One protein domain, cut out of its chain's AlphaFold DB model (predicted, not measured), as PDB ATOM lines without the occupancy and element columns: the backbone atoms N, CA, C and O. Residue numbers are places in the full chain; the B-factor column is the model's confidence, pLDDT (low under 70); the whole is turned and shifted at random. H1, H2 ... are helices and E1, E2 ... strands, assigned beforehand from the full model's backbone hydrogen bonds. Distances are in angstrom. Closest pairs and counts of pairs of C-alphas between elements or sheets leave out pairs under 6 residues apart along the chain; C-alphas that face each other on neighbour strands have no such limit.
ATOM      1  N   ALA A 434     229.754 144.489 199.303       80.75
ATOM      2  CA  ALA A 434     229.223 145.400 198.296       80.75
ATOM      3  C   ALA A 434     230.028 145.312 196.990       80.75
ATOM      4  O   ALA A 434     231.237 145.085 197.009       80.75
ATOM      5  N   ASP A 435     229.335 145.511 195.868       85.12
ATOM      6  CA  ASP A 435     229.867 145.440 194.504       85.12
ATOM      7  C   ASP A 435     230.345 144.036 194.083       85.12
ATOM      8  O   ASP A 435     231.035 143.879 193.073       85.12
ATOM      9  N   SER A 436     229.951 142.994 194.818       81.69
ATOM     10  CA  SER A 436     230.198 141.609 194.421       81.69
ATOM     11  C   SER A 436     229.161 141.116 193.402       81.69
ATOM     12  O   SER A 436     227.994 141.520 193.388       81.69
ATOM     13  N   GLY A 437     229.611 140.247 192.494       79.06
ATOM     14  CA  GLY A 437     228.730 139.585 191.534       79.06
ATOM     15  C   GLY A 437     227.864 138.536 192.227       79.06
ATOM     16  O   GLY A 437     228.353 137.789 193.074       79.06
ATOM     17  N   VAL A 438     226.591 138.457 191.845       74.81
ATOM     18  CA  VAL A 438     225.652 137.473 192.398       74.81
ATOM     19  C   VAL A 438     225.670 136.210 191.543       74.81
ATOM     20  O   VAL A 438     225.370 136.256 190.352       74.81
ATOM     21  N   THR A 439     226.028 135.075 192.142       66.44
ATOM     22  CA  THR A 439     226.108 133.773 191.452       66.44
ATOM     23  C   THR A 439     224.898 132.876 191.700       66.44
ATOM     24  O   THR A 439     224.719 131.879 191.002       66.44
ATOM     25  N   THR A 440     224.064 133.201 192.686       63.09
ATOM     26  CA  THR A 440     222.902 132.408 193.096       63.09
ATOM     27  C   THR A 440     221.594 133.058 192.656       63.09
ATOM     28  O   THR A 440     221.429 134.274 192.690       63.09
ATOM     29  N   SER A 441     220.631 132.228 192.245       60.28
ATOM     30  CA  SER A 441     219.262 132.679 191.995       60.28
ATOM     31  C   SER A 441     218.608 133.029 193.330       60.28
ATOM     32  O   SER A 441     218.332 132.149 194.148       60.28
ATOM     33  N   LEU A 442     218.407 134.321 193.580       62.72
ATOM     34  CA  LEU A 442     217.780 134.811 194.799       62.72
ATOM     35  C   LEU A 442     216.260 134.780 194.607       62.72
ATOM     36  O   LEU A 442     215.686 135.610 193.905       62.72
ATOM     37  N   ALA A 443     215.603 133.780 195.202       56.09
ATOM     38  CA  ALA A 443     214.144 133.706 195.215       56.09
ATOM     39  C   ALA A 443     213.566 135.001 195.818       56.09
ATOM     40  O   ALA A 443     214.062 135.492 196.829       56.09
ATOM     41  N   ASP A 444     212.542 135.556 195.166       61.47
ATOM     42  CA  ASP A 444     211.866 136.822 195.501       61.47
ATOM     43  C   ASP A 444     212.648 138.121 195.236       61.47
ATOM     44  O   ASP A 444     212.100 139.209 195.447       61.47
ATOM     45  N   TRP A 445     213.874 138.045 194.709       69.88
ATOM     46  CA  TRP A 445     214.606 139.225 194.248       69.88
ATOM     47  C   TRP A 445     214.219 139.527 192.806       69.88
ATOM     48  O   TRP A 445     214.360 138.698 191.906       69.88
ATOM     49  N   THR A 446     213.708 140.729 192.568       69.88
ATOM     50  CA  THR A 446     213.453 141.200 191.208       69.88
ATOM     51  C   THR A 446     214.778 141.542 190.536       69.88
ATOM     52  O   THR A 446     215.714 141.981 191.207       69.88
ATOM     53  N   ALA A 447     214.853 141.410 189.207       74.88
ATOM     54  CA  ALA A 447     216.023 141.832 188.426       74.88
ATOM     55  C   ALA A 447     216.435 143.286 188.729       74.88
ATOM     56  O   ALA A 447     217.613 143.621 188.695       74.88
ATOM     57  N   THR A 448     215.469 144.119 189.128       85.62
ATOM     58  CA  THR A 448     215.676 145.507 189.550       85.62
ATOM     59  C   THR A 448     216.453 145.666 190.848       85.62
ATOM     60  O   THR A 448     216.754 146.790 191.188       85.62
ATOM     61  N   THR A 449     216.739 144.597 191.593       87.56
ATOM     62  CA  THR A 449     217.517 144.670 192.843       87.56
ATOM     63  C   THR A 449     219.008 144.821 192.574       87.56
ATOM     64  O   THR A 449     219.745 145.354 193.403       87.56
ATOM     65  N   LEU A 450     219.472 144.296 191.442       88.38
ATOM     66  CA  LEU A 450     220.875 144.336 191.069       88.38
ATOM     67  C   LEU A 450     221.143 145.585 190.239       88.38
ATOM     68  O   LEU A 450     220.306 146.020 189.450       88.38
ATOM     69  N   VAL A 451     222.336 146.143 190.408       88.62
ATOM     70  CA  VAL A 451     222.794 147.287 189.625       88.62
ATOM     71  C   VAL A 451     223.633 146.764 188.469       88.62
ATOM     72  O   VAL A 451     224.626 146.069 188.686       88.62
ATOM     73  N   GLU A 452     223.250 147.093 187.239       89.38
ATOM     74  CA  GLU A 452     224.077 146.791 186.073       89.38
ATOM     75  C   GLU A 452     225.249 147.774 185.981       89.38
ATOM     76  O   GLU A 452     225.062 148.990 185.901       89.38
ATOM     77  N   ARG A 453     226.474 147.244 185.984       88.38
ATOM     78  CA  ARG A 453     227.707 148.002 185.746       88.38
ATOM     79  C   ARG A 453     228.616 147.178 184.841       88.38
ATOM     80  O   ARG A 453     228.874 146.010 185.121       88.38
ATOM     81  N   ASP A 454     229.059 147.767 183.735       89.56
ATOM     82  CA  ASP A 454     229.950 147.126 182.754       89.56
ATOM     83  C   ASP A 454     229.442 145.760 182.247       89.56
ATOM     84  O   ASP A 454     230.199 144.799 182.104       89.56
ATOM     85  N   GLY A 455     228.127 145.652 182.016       85.88
ATOM     86  CA  GLY A 455     227.481 144.420 181.548       85.88
ATOM     87  C   GLY A 455     227.397 143.303 182.595       85.88
ATOM     88  O   GLY A 455     227.091 142.163 182.247       85.88
ATOM     89  N   LYS A 456     227.673 143.602 183.871       86.12
ATOM     90  CA  LYS A 456     227.525 142.675 184.998       86.12
ATOM     91  C   LYS A 456     226.442 143.170 185.946       86.12
ATOM     92  O   LYS A 456     226.413 144.348 186.293       86.12
ATOM     93  N   SER A 457     225.594 142.260 186.413       86.12
ATOM     94  CA  SER A 457     224.654 142.533 187.500       86.12
ATOM     95  C   SER A 457     225.376 142.389 188.840       86.12
ATOM     96  O   SER A 457     225.837 141.300 189.193       86.12
ATOM     97  N   LEU A 458     225.501 143.492 189.569       88.38
ATOM     98  CA  LEU A 458     226.200 143.559 190.848       88.38
ATOM     99  C   LEU A 458     225.212 143.777 191.989       88.38
ATOM    100  O   LEU A 458     224.245 144.532 191.860       88.38
ATOM    101  N   TYR A 459     225.488 143.150 193.126       87.56
ATOM    102  CA  TYR A 459     224.840 143.494 194.383       87.56
ATOM    103  C   TYR A 459     225.603 144.638 195.043       87.56
ATOM    104  O   TYR A 459     226.816 144.560 195.228       87.56
ATOM    105  N   THR A 460     224.914 145.722 195.387       89.81
ATOM    106  CA  THR A 460     225.531 146.922 195.968       89.81
ATOM    107  C   THR A 460     224.848 147.290 197.281       89.81
ATOM    108  O   THR A 460     223.785 146.776 197.614       89.81
ATOM    109  N   LYS A 461     225.410 148.248 198.025       88.31
ATOM    110  CA  LYS A 461     224.754 148.767 199.240       88.31
ATOM    111  C   LYS A 461     223.354 149.329 198.964       88.31
ATOM    112  O   LYS A 461     222.498 149.287 199.839       88.31
ATOM    113  N   SER A 462     223.109 149.855 197.762       92.12
ATOM    114  CA  SER A 462     221.791 150.377 197.397       92.12
ATOM    115  C   SER A 462     220.799 149.273 197.013       92.12
ATOM    116  O   SER A 462     219.595 149.514 197.023       92.12
ATOM    117  N   SER A 463     221.264 148.041 196.761       91.25
ATOM    118  CA  SER A 463     220.399 146.863 196.613       91.25
ATOM    119  C   SER A 463     219.613 146.547 197.889       91.25
ATOM    120  O   SER A 463     218.435 146.201 197.801       91.25
ATOM    121  N   ASP A 464     220.211 146.733 199.071       89.44
ATOM    122  CA  ASP A 464     219.507 146.559 200.351       89.44
ATOM    123  C   ASP A 464     218.403 147.597 200.551       89.44
ATOM    124  O   ASP A 464     217.297 147.263 200.980       89.44
ATOM    125  N   LEU A 465     218.674 148.855 200.192       92.81
ATOM    126  CA  LEU A 465     217.678 149.927 200.248       92.81
ATOM    127  C   LEU A 465     216.538 149.675 199.264       92.81
ATOM    128  O   LEU A 465     215.374 149.862 199.615       92.81
ATOM    129  N   HIS A 466     216.851 149.152 198.077       93.06
ATOM    130  CA  HIS A 466     215.832 148.767 197.110       93.06
ATOM    131  C   HIS A 466     214.887 147.702 197.675       93.06
ATOM    132  O   HIS A 466     213.663 147.843 197.587       93.06
ATOM    133  N   GLN A 467     215.438 146.661 198.305       90.12
ATOM    134  CA  GLN A 467     214.648 145.611 198.953       90.12
ATOM    135  C   GLN A 467     213.844 146.137 200.143       90.12
ATOM    136  O   GLN A 467     212.680 145.762 200.305       90.12
ATOM    137  N   LEU A 468     214.406 147.057 200.931       89.81
ATOM    138  CA  LEU A 468     213.669 147.747 201.987       89.81
ATOM    139  C   LEU A 468     212.476 148.527 201.415       89.81
ATOM    140  O   LEU A 468     211.368 148.419 201.935       89.81
ATOM    141  N   GLY A 469     212.659 149.244 200.305       92.25
ATOM    142  CA  GLY A 469     211.576 149.950 199.622       92.25
ATOM    143  C   GLY A 469     210.476 149.011 199.105       92.25
ATOM    144  O   GLY A 469     209.287 149.297 199.279       92.25
ATOM    145  N   ILE A 470     210.842 147.857 198.529       90.06
ATOM    146  CA  ILE A 470     209.877 146.811 198.131       90.06
ATOM    147  C   ILE A 470     209.106 146.289 199.348       90.06
ATOM    148  O   ILE A 470     207.879 146.158 199.287       90.06
ATOM    149  N   LEU A 471     209.805 145.991 200.446       87.56
ATOM    150  CA  LEU A 471     209.200 145.508 201.684       87.56
ATOM    151  C   LEU A 471     208.182 146.517 202.232       87.56
ATOM    152  O   LEU A 471     207.055 146.127 202.536       87.56
ATOM    153  N   LEU A 472     208.550 147.798 202.308       88.38
ATOM    154  CA  LEU A 472     207.673 148.863 202.802       88.38
ATOM    155  C   LEU A 472     206.448 149.064 201.904       88.38
ATOM    156  O   LEU A 472     205.337 149.176 202.418       88.38
ATOM    157  N   SER A 473     206.619 149.020 200.577       89.69
ATOM    158  CA  SER A 473     205.491 149.077 199.633       89.69
ATOM    159  C   SER A 473     204.503 147.931 199.864       89.69
ATOM    160  O   SER A 473     203.295 148.146 199.935       89.69
ATOM    161  N   ARG A 474     205.009 146.697 200.001       86.25
ATOM    162  CA  ARG A 474     204.169 145.516 200.250       86.25
ATOM    163  C   ARG A 474     203.459 145.603 201.594       86.25
ATOM    164  O   ARG A 474     202.286 145.255 201.674       86.25
ATOM    165  N   LEU A 475     204.155 146.069 202.630       80.31
ATOM    166  CA  LEU A 475     203.573 146.258 203.953       80.31
ATOM    167  C   LEU A 475     202.428 147.276 203.907       80.31
ATOM    168  O   LEU A 475     201.348 146.976 204.398       80.31
ATOM    169  N   ALA A 476     202.628 148.428 203.258       83.69
ATOM    170  CA  ALA A 476     201.585 149.440 203.118       83.69
ATOM    171  C   ALA A 476     200.331 148.885 202.420       83.69
ATOM    172  O   ALA A 476     199.224 149.068 202.917       83.69
ATOM    173  N   ILE A 477     200.507 148.132 201.327       83.06
ATOM    174  CA  ILE A 477     199.399 147.487 200.602       83.06
ATOM    175  C   ILE A 477     198.674 146.464 201.485       83.06
ATOM    176  O   ILE A 477     197.448 146.484 201.568       83.06
ATOM    177  N   ASN A 478     199.420 145.571 202.141       70.94
ATOM    178  CA  ASN A 478     198.845 144.489 202.943       70.94
ATOM    179  C   ASN A 478     198.073 145.010 204.160       70.94
ATOM    180  O   ASN A 478     197.050 144.437 204.526       70.94
ATOM    181  N   GLU A 479     198.548 146.098 204.759       78.06
ATOM    182  CA  GLU A 479     197.925 146.737 205.919       78.06
ATOM    183  C   GLU A 479     196.856 147.774 205.521       78.06
ATOM    184  O   GLU A 479     196.251 148.406 206.386       78.06
ATOM    185  N   GLY A 480     196.612 147.974 204.219       83.31
ATOM    186  CA  GLY A 480     195.661 148.971 203.721       83.31
ATOM    187  C   GLY A 480     196.035 150.411 204.090       83.31
ATOM    188  O   GLY A 480     195.154 151.260 204.232       83.31
ATOM    189  N   LEU A 481     197.328 150.688 204.278       85.00
ATOM    190  CA  LEU A 481     197.838 152.010 204.625       85.00
ATOM    191  C   LEU A 481     197.858 152.905 203.382       85.00
ATOM    192  O   LEU A 481     198.453 152.559 202.362       85.00
ATOM    193  N   GLN A 482     197.250 154.085 203.492       91.94
ATOM    194  CA  GLN A 482     197.430 155.160 202.519       91.94
ATOM    195  C   GLN A 482     198.676 155.958 202.899       91.94
ATOM    196  O   GLN A 482     198.733 156.549 203.979       91.94
ATOM    197  N   LEU A 483     199.686 155.934 202.033       90.56
ATOM    198  CA  LEU A 483     200.912 156.703 202.220       90.56
ATOM    199  C   LEU A 483     200.668 158.174 201.863       90.56
ATOM    200  O   LEU A 483     199.865 158.478 200.982       90.56
ATOM    201  N   SER A 484     201.356 159.089 202.549       94.25
ATOM    202  CA  SER A 484     201.405 160.486 202.106       94.25
ATOM    203  C   SER A 484     202.273 160.607 200.851       94.25
ATOM    204  O   SER A 484     203.049 159.700 200.544       94.25
ATOM    205  N   GLN A 485     202.184 161.736 200.146       95.50
ATOM    206  CA  GLN A 485     203.007 161.985 198.959       95.50
ATOM    207  C   GLN A 485     204.507 161.897 199.284       95.50
ATOM    208  O   GLN A 485     205.285 161.346 198.509       95.50
ATOM    209  N   GLU A 486     204.907 162.391 200.454       94.62
ATOM    210  CA  GLU A 486     206.281 162.313 200.955       94.62
ATOM    211  C   GLU A 486     206.687 160.866 201.257       94.62
ATOM    212  O   GLU A 486     207.806 160.468 200.955       94.62
ATOM    213  N   GLY A 487     205.772 160.050 201.792       93.12
ATOM    214  CA  GLY A 487     206.027 158.630 202.036       93.12
ATOM    215  C   GLY A 487     206.159 157.806 200.760       93.12
ATOM    216  O   GLY A 487     207.013 156.923 200.674       93.12
ATOM    217  N   GLU A 488     205.354 158.112 199.744       95.62
ATOM    218  CA  GLU A 488     205.510 157.520 198.413       95.62
ATOM    219  C   GLU A 488     206.847 157.919 197.778       95.62
ATOM    220  O   GLU A 488     207.544 157.053 197.240       95.62
ATOM    221  N   ALA A 489     207.237 159.193 197.893       95.69
ATOM    222  CA  ALA A 489     208.522 159.695 197.409       95.69
ATOM    223  C   ALA A 489     209.703 159.014 198.119       95.69
ATOM    224  O   ALA A 489     210.574 158.458 197.454       95.69
ATOM    225  N   PHE A 490     209.672 158.927 199.451       95.38
ATOM    226  CA  PHE A 490     210.700 158.248 200.243       95.38
ATOM    227  C   PHE A 490     210.883 156.780 199.826       95.38
ATOM    228  O   PHE A 490     212.003 156.295 199.645       95.38
ATOM    229  N   ILE A 491     209.780 156.046 199.635       95.25
ATOM    230  CA  ILE A 491     209.832 154.655 199.167       95.25
ATOM    231  C   ILE A 491     210.365 154.566 197.731       95.25
ATOM    232  O   ILE A 491     211.078 153.611 197.401       95.25
ATOM    233  N   ALA A 492     210.032 155.523 196.865       95.69
ATOM    234  CA  ALA A 492     210.573 155.585 195.512       95.69
ATOM    235  C   ALA A 492     212.092 155.824 195.524       95.69
ATOM    236  O   ALA A 492     212.819 155.135 194.800       95.69
ATOM    237  N   ASP A 493     212.578 156.703 196.398       95.88
ATOM    238  CA  ASP A 493     214.002 157.006 196.550       95.88
ATOM    239  C   ASP A 493     214.791 155.796 197.057       95.88
ATOM    240  O   ASP A 493     215.820 155.453 196.466       95.88
ATOM    241  N   LEU A 494     214.258 155.045 198.031       94.62
ATOM    242  CA  LEU A 494     214.824 153.754 198.454       94.62
ATOM    243  C   LEU A 494     215.001 152.781 197.279       94.62
ATOM    244  O   LEU A 494     216.015 152.090 197.175       94.62
ATOM    245  N   ARG A 495     214.027 152.737 196.365       95.00
ATOM    246  CA  ARG A 495     214.023 151.836 195.199       95.00
ATOM    247  C   ARG A 495     214.871 152.340 194.031       95.00
ATOM    248  O   ARG A 495     215.089 151.586 193.084       95.00
ATOM    249  N   SER A 496     215.363 153.572 194.079       94.44
ATOM    250  CA  SER A 496     216.043 154.220 192.952       94.44
ATOM    251  C   SER A 496     217.485 153.755 192.718       94.44
ATOM    252  O   SER A 496     218.044 154.040 191.660       94.44
ATOM    253  N   HIS A 497     218.097 153.081 193.698       93.56
ATOM    254  CA  HIS A 497     219.540 152.803 193.789       93.56
ATOM    255  C   HIS A 497     220.460 154.024 193.928       93.56
ATOM    256  O   HIS A 497     221.682 153.850 193.903       93.56
ATOM    257  N   ARG A 498     219.913 155.238 194.069       92.81
ATOM    258  CA  ARG A 498     220.696 156.486 194.069       92.81
ATOM    259  C   ARG A 498     221.086 156.967 195.457       92.81
ATOM    260  O   ARG A 498     222.068 157.689 195.568       92.81
ATOM    261  N   CYS A 499     220.350 156.553 196.480       91.25
ATOM    262  CA  CYS A 499     220.563 157.004 197.846       91.25
ATOM    263  C   CYS A 499     221.394 155.998 198.647       91.25
ATOM    264  O   CYS A 499     221.450 154.800 198.347       91.25
ATOM    265  N   THR A 500     222.018 156.493 199.705       91.06
ATOM    266  CA  THR A 500     222.692 155.715 200.739       91.06
ATOM    267  C   THR A 500     221.830 155.635 201.994       91.06
ATOM    268  O   THR A 500     220.955 156.462 202.228       91.06
ATOM    269  N   ALA A 501     222.094 154.649 202.856       86.94
ATOM    270  CA  ALA A 501     221.340 154.501 204.098       86.94
ATOM    271  C   ALA A 501     221.486 155.728 205.017       86.94
ATOM    272  O   ALA A 501     220.559 156.039 205.751       86.94
ATOM    273  N   SER A 502     222.636 156.413 204.973       86.88
ATOM    274  CA  SER A 502     222.876 157.619 205.774       86.88
ATOM    275  C   SER A 502     221.988 158.772 205.320       86.88
ATOM    276  O   SER A 502     221.335 159.377 206.156       86.88
ATOM    277  N   GLU A 503     221.918 159.023 204.010       90.12
ATOM    278  CA  GLU A 503     221.065 160.078 203.442       90.12
ATOM    279  C   GLU A 503     219.592 159.810 203.762       90.12
ATOM    280  O   GLU A 503     218.894 160.684 204.259       90.12
ATOM    281  N   MET A 504     219.142 158.562 203.595       90.94
ATOM    282  CA  MET A 504     217.752 158.202 203.888       90.94
ATOM    283  C   MET A 504     217.385 158.354 205.370       90.94
ATOM    284  O   MET A 504     216.214 158.530 205.680       90.94
ATOM    285  N   LEU A 505     218.343 158.264 206.300       87.25
ATOM    286  CA  LEU A 505     218.087 158.476 207.732       87.25
ATOM    287  C   LEU A 505     217.937 159.958 208.102       87.25
ATOM    288  O   LEU A 505     217.438 160.255 209.186       87.25
ATOM    289  N   GLU A 506     218.369 160.868 207.231       87.56
ATOM    290  CA  GLU A 506     218.250 162.319 207.410       87.56
ATOM    291  C   GLU A 506     216.962 162.882 206.784       87.56
ATOM    292  O   GLU A 506     216.625 164.044 207.009       87.56
ATOM    293  N   GLU A 507     216.217 162.061 206.037       86.88
ATOM    294  CA  GLU A 507     214.954 162.449 205.412       86.88
ATOM    295  C   GLU A 507     213.912 162.875 206.448       86.88
ATOM    296  O   GLU A 507     213.588 162.145 207.390       86.88
ATOM    297  N   HIS A 508     213.323 164.053 206.225       84.50
ATOM    298  CA  HIS A 508     212.371 164.656 207.159       84.50
ATOM    299  C   HIS A 508     211.152 163.759 207.398       84.50
ATOM    300  O   HIS A 508     210.580 163.784 208.478       84.50
ATOM    301  N   TRP A 509     210.747 162.946 206.422       85.19
ATOM    302  CA  TRP A 509     209.574 162.079 206.556       85.19
ATOM    303  C   TRP A 509     209.681 161.049 207.700       85.19
ATOM    304  O   TRP A 509     208.662 160.553 208.179       85.19
ATOM    305  N   LEU A 510     210.895 160.728 208.162       76.56
ATOM    306  CA  LEU A 510     211.107 159.800 209.277       76.56
ATOM    307  C   LEU A 510     210.850 160.412 210.668       76.56
ATOM    308  O   LEU A 510     210.811 159.655 211.646       76.56
ATOM    309  N   PHE A 511     210.683 161.735 210.766       70.69
ATOM    310  CA  PHE A 511     210.535 162.502 212.010       70.69
ATOM    311  C   PHE A 511     209.223 163.290 212.030       70.69
ATOM    312  O   PHE A 511     208.644 163.392 213.139       70.69
TER     313      PHE A 511
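AT A GLANCE: This is residues 434 to 511 of the 511 residues of an uncharacterized protein of Selaginella moellendorffii (UniProt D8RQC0). At one end a small two-strand hairpin, E1 and E2, leads straight into the long helix H1; H2 folds back on H1 to make a V, with the link from H1 to H2 across its open end, and the short helix H3 comes near both. The stretch before E1, residues 434 to 450, has no named element and is tied to E2 by a short pairing. The 78 printed residues hold E1, E2, H1, H2 and H3 in that order, mostly helix, with an antiparallel sheet E1 - E2. The whole is only just compact, close to loose, with a radius of gyration of the C-alphas of 13.6 A, and only just flat, spanning 37 by 27 by 15 A.

HOW THE PARTS SIT: Residues 436 to 437 pair antiparallel with residues 458 to 459 of E2, residues 456 to 459. E1, residues 451 to 453, forms a hairpin with E2; N 451 and O 458 are 2.9 A apart, within hydrogen-bond range. H1, residues 461 to 478, and H2, residues 485 to 495, touch as a helical hairpin, opposite ways at a steep tilt of 43 degrees; their closest C-alphas, of His 466 and Arg 495, are 4.0 A apart. H3, residues 501 to 506, is close but not clearly touching H2, at a shallow tilt of 18 degrees, opposite ways; the closest C-alphas, of Leu 494 and Met 504, are 7.6 A apart. E1 and E2 are apart from H2 and H3. In H2 and H3 every O i to N i+4 pair is within hydrogen-bond range, in H1 13 of 14.

IN THESE COORDINATES: E1 begins at C-alpha 451 (222.794, 147.287, 189.625) and measures 6.3 A, E2 9.8 A. H1 measures 26.5 A, H2 15.4 A, and H3 9.0 A, ending at C-alpha 506 (218.250, 162.319, 207.410).

THE WHOLE: The two C-alphas farthest apart, of Asp 454 and Gly 480, are 40.2 A apart. The printed part has no cut, and no link between named elements is long. Residues 439 to 446 have pLDDT under 70.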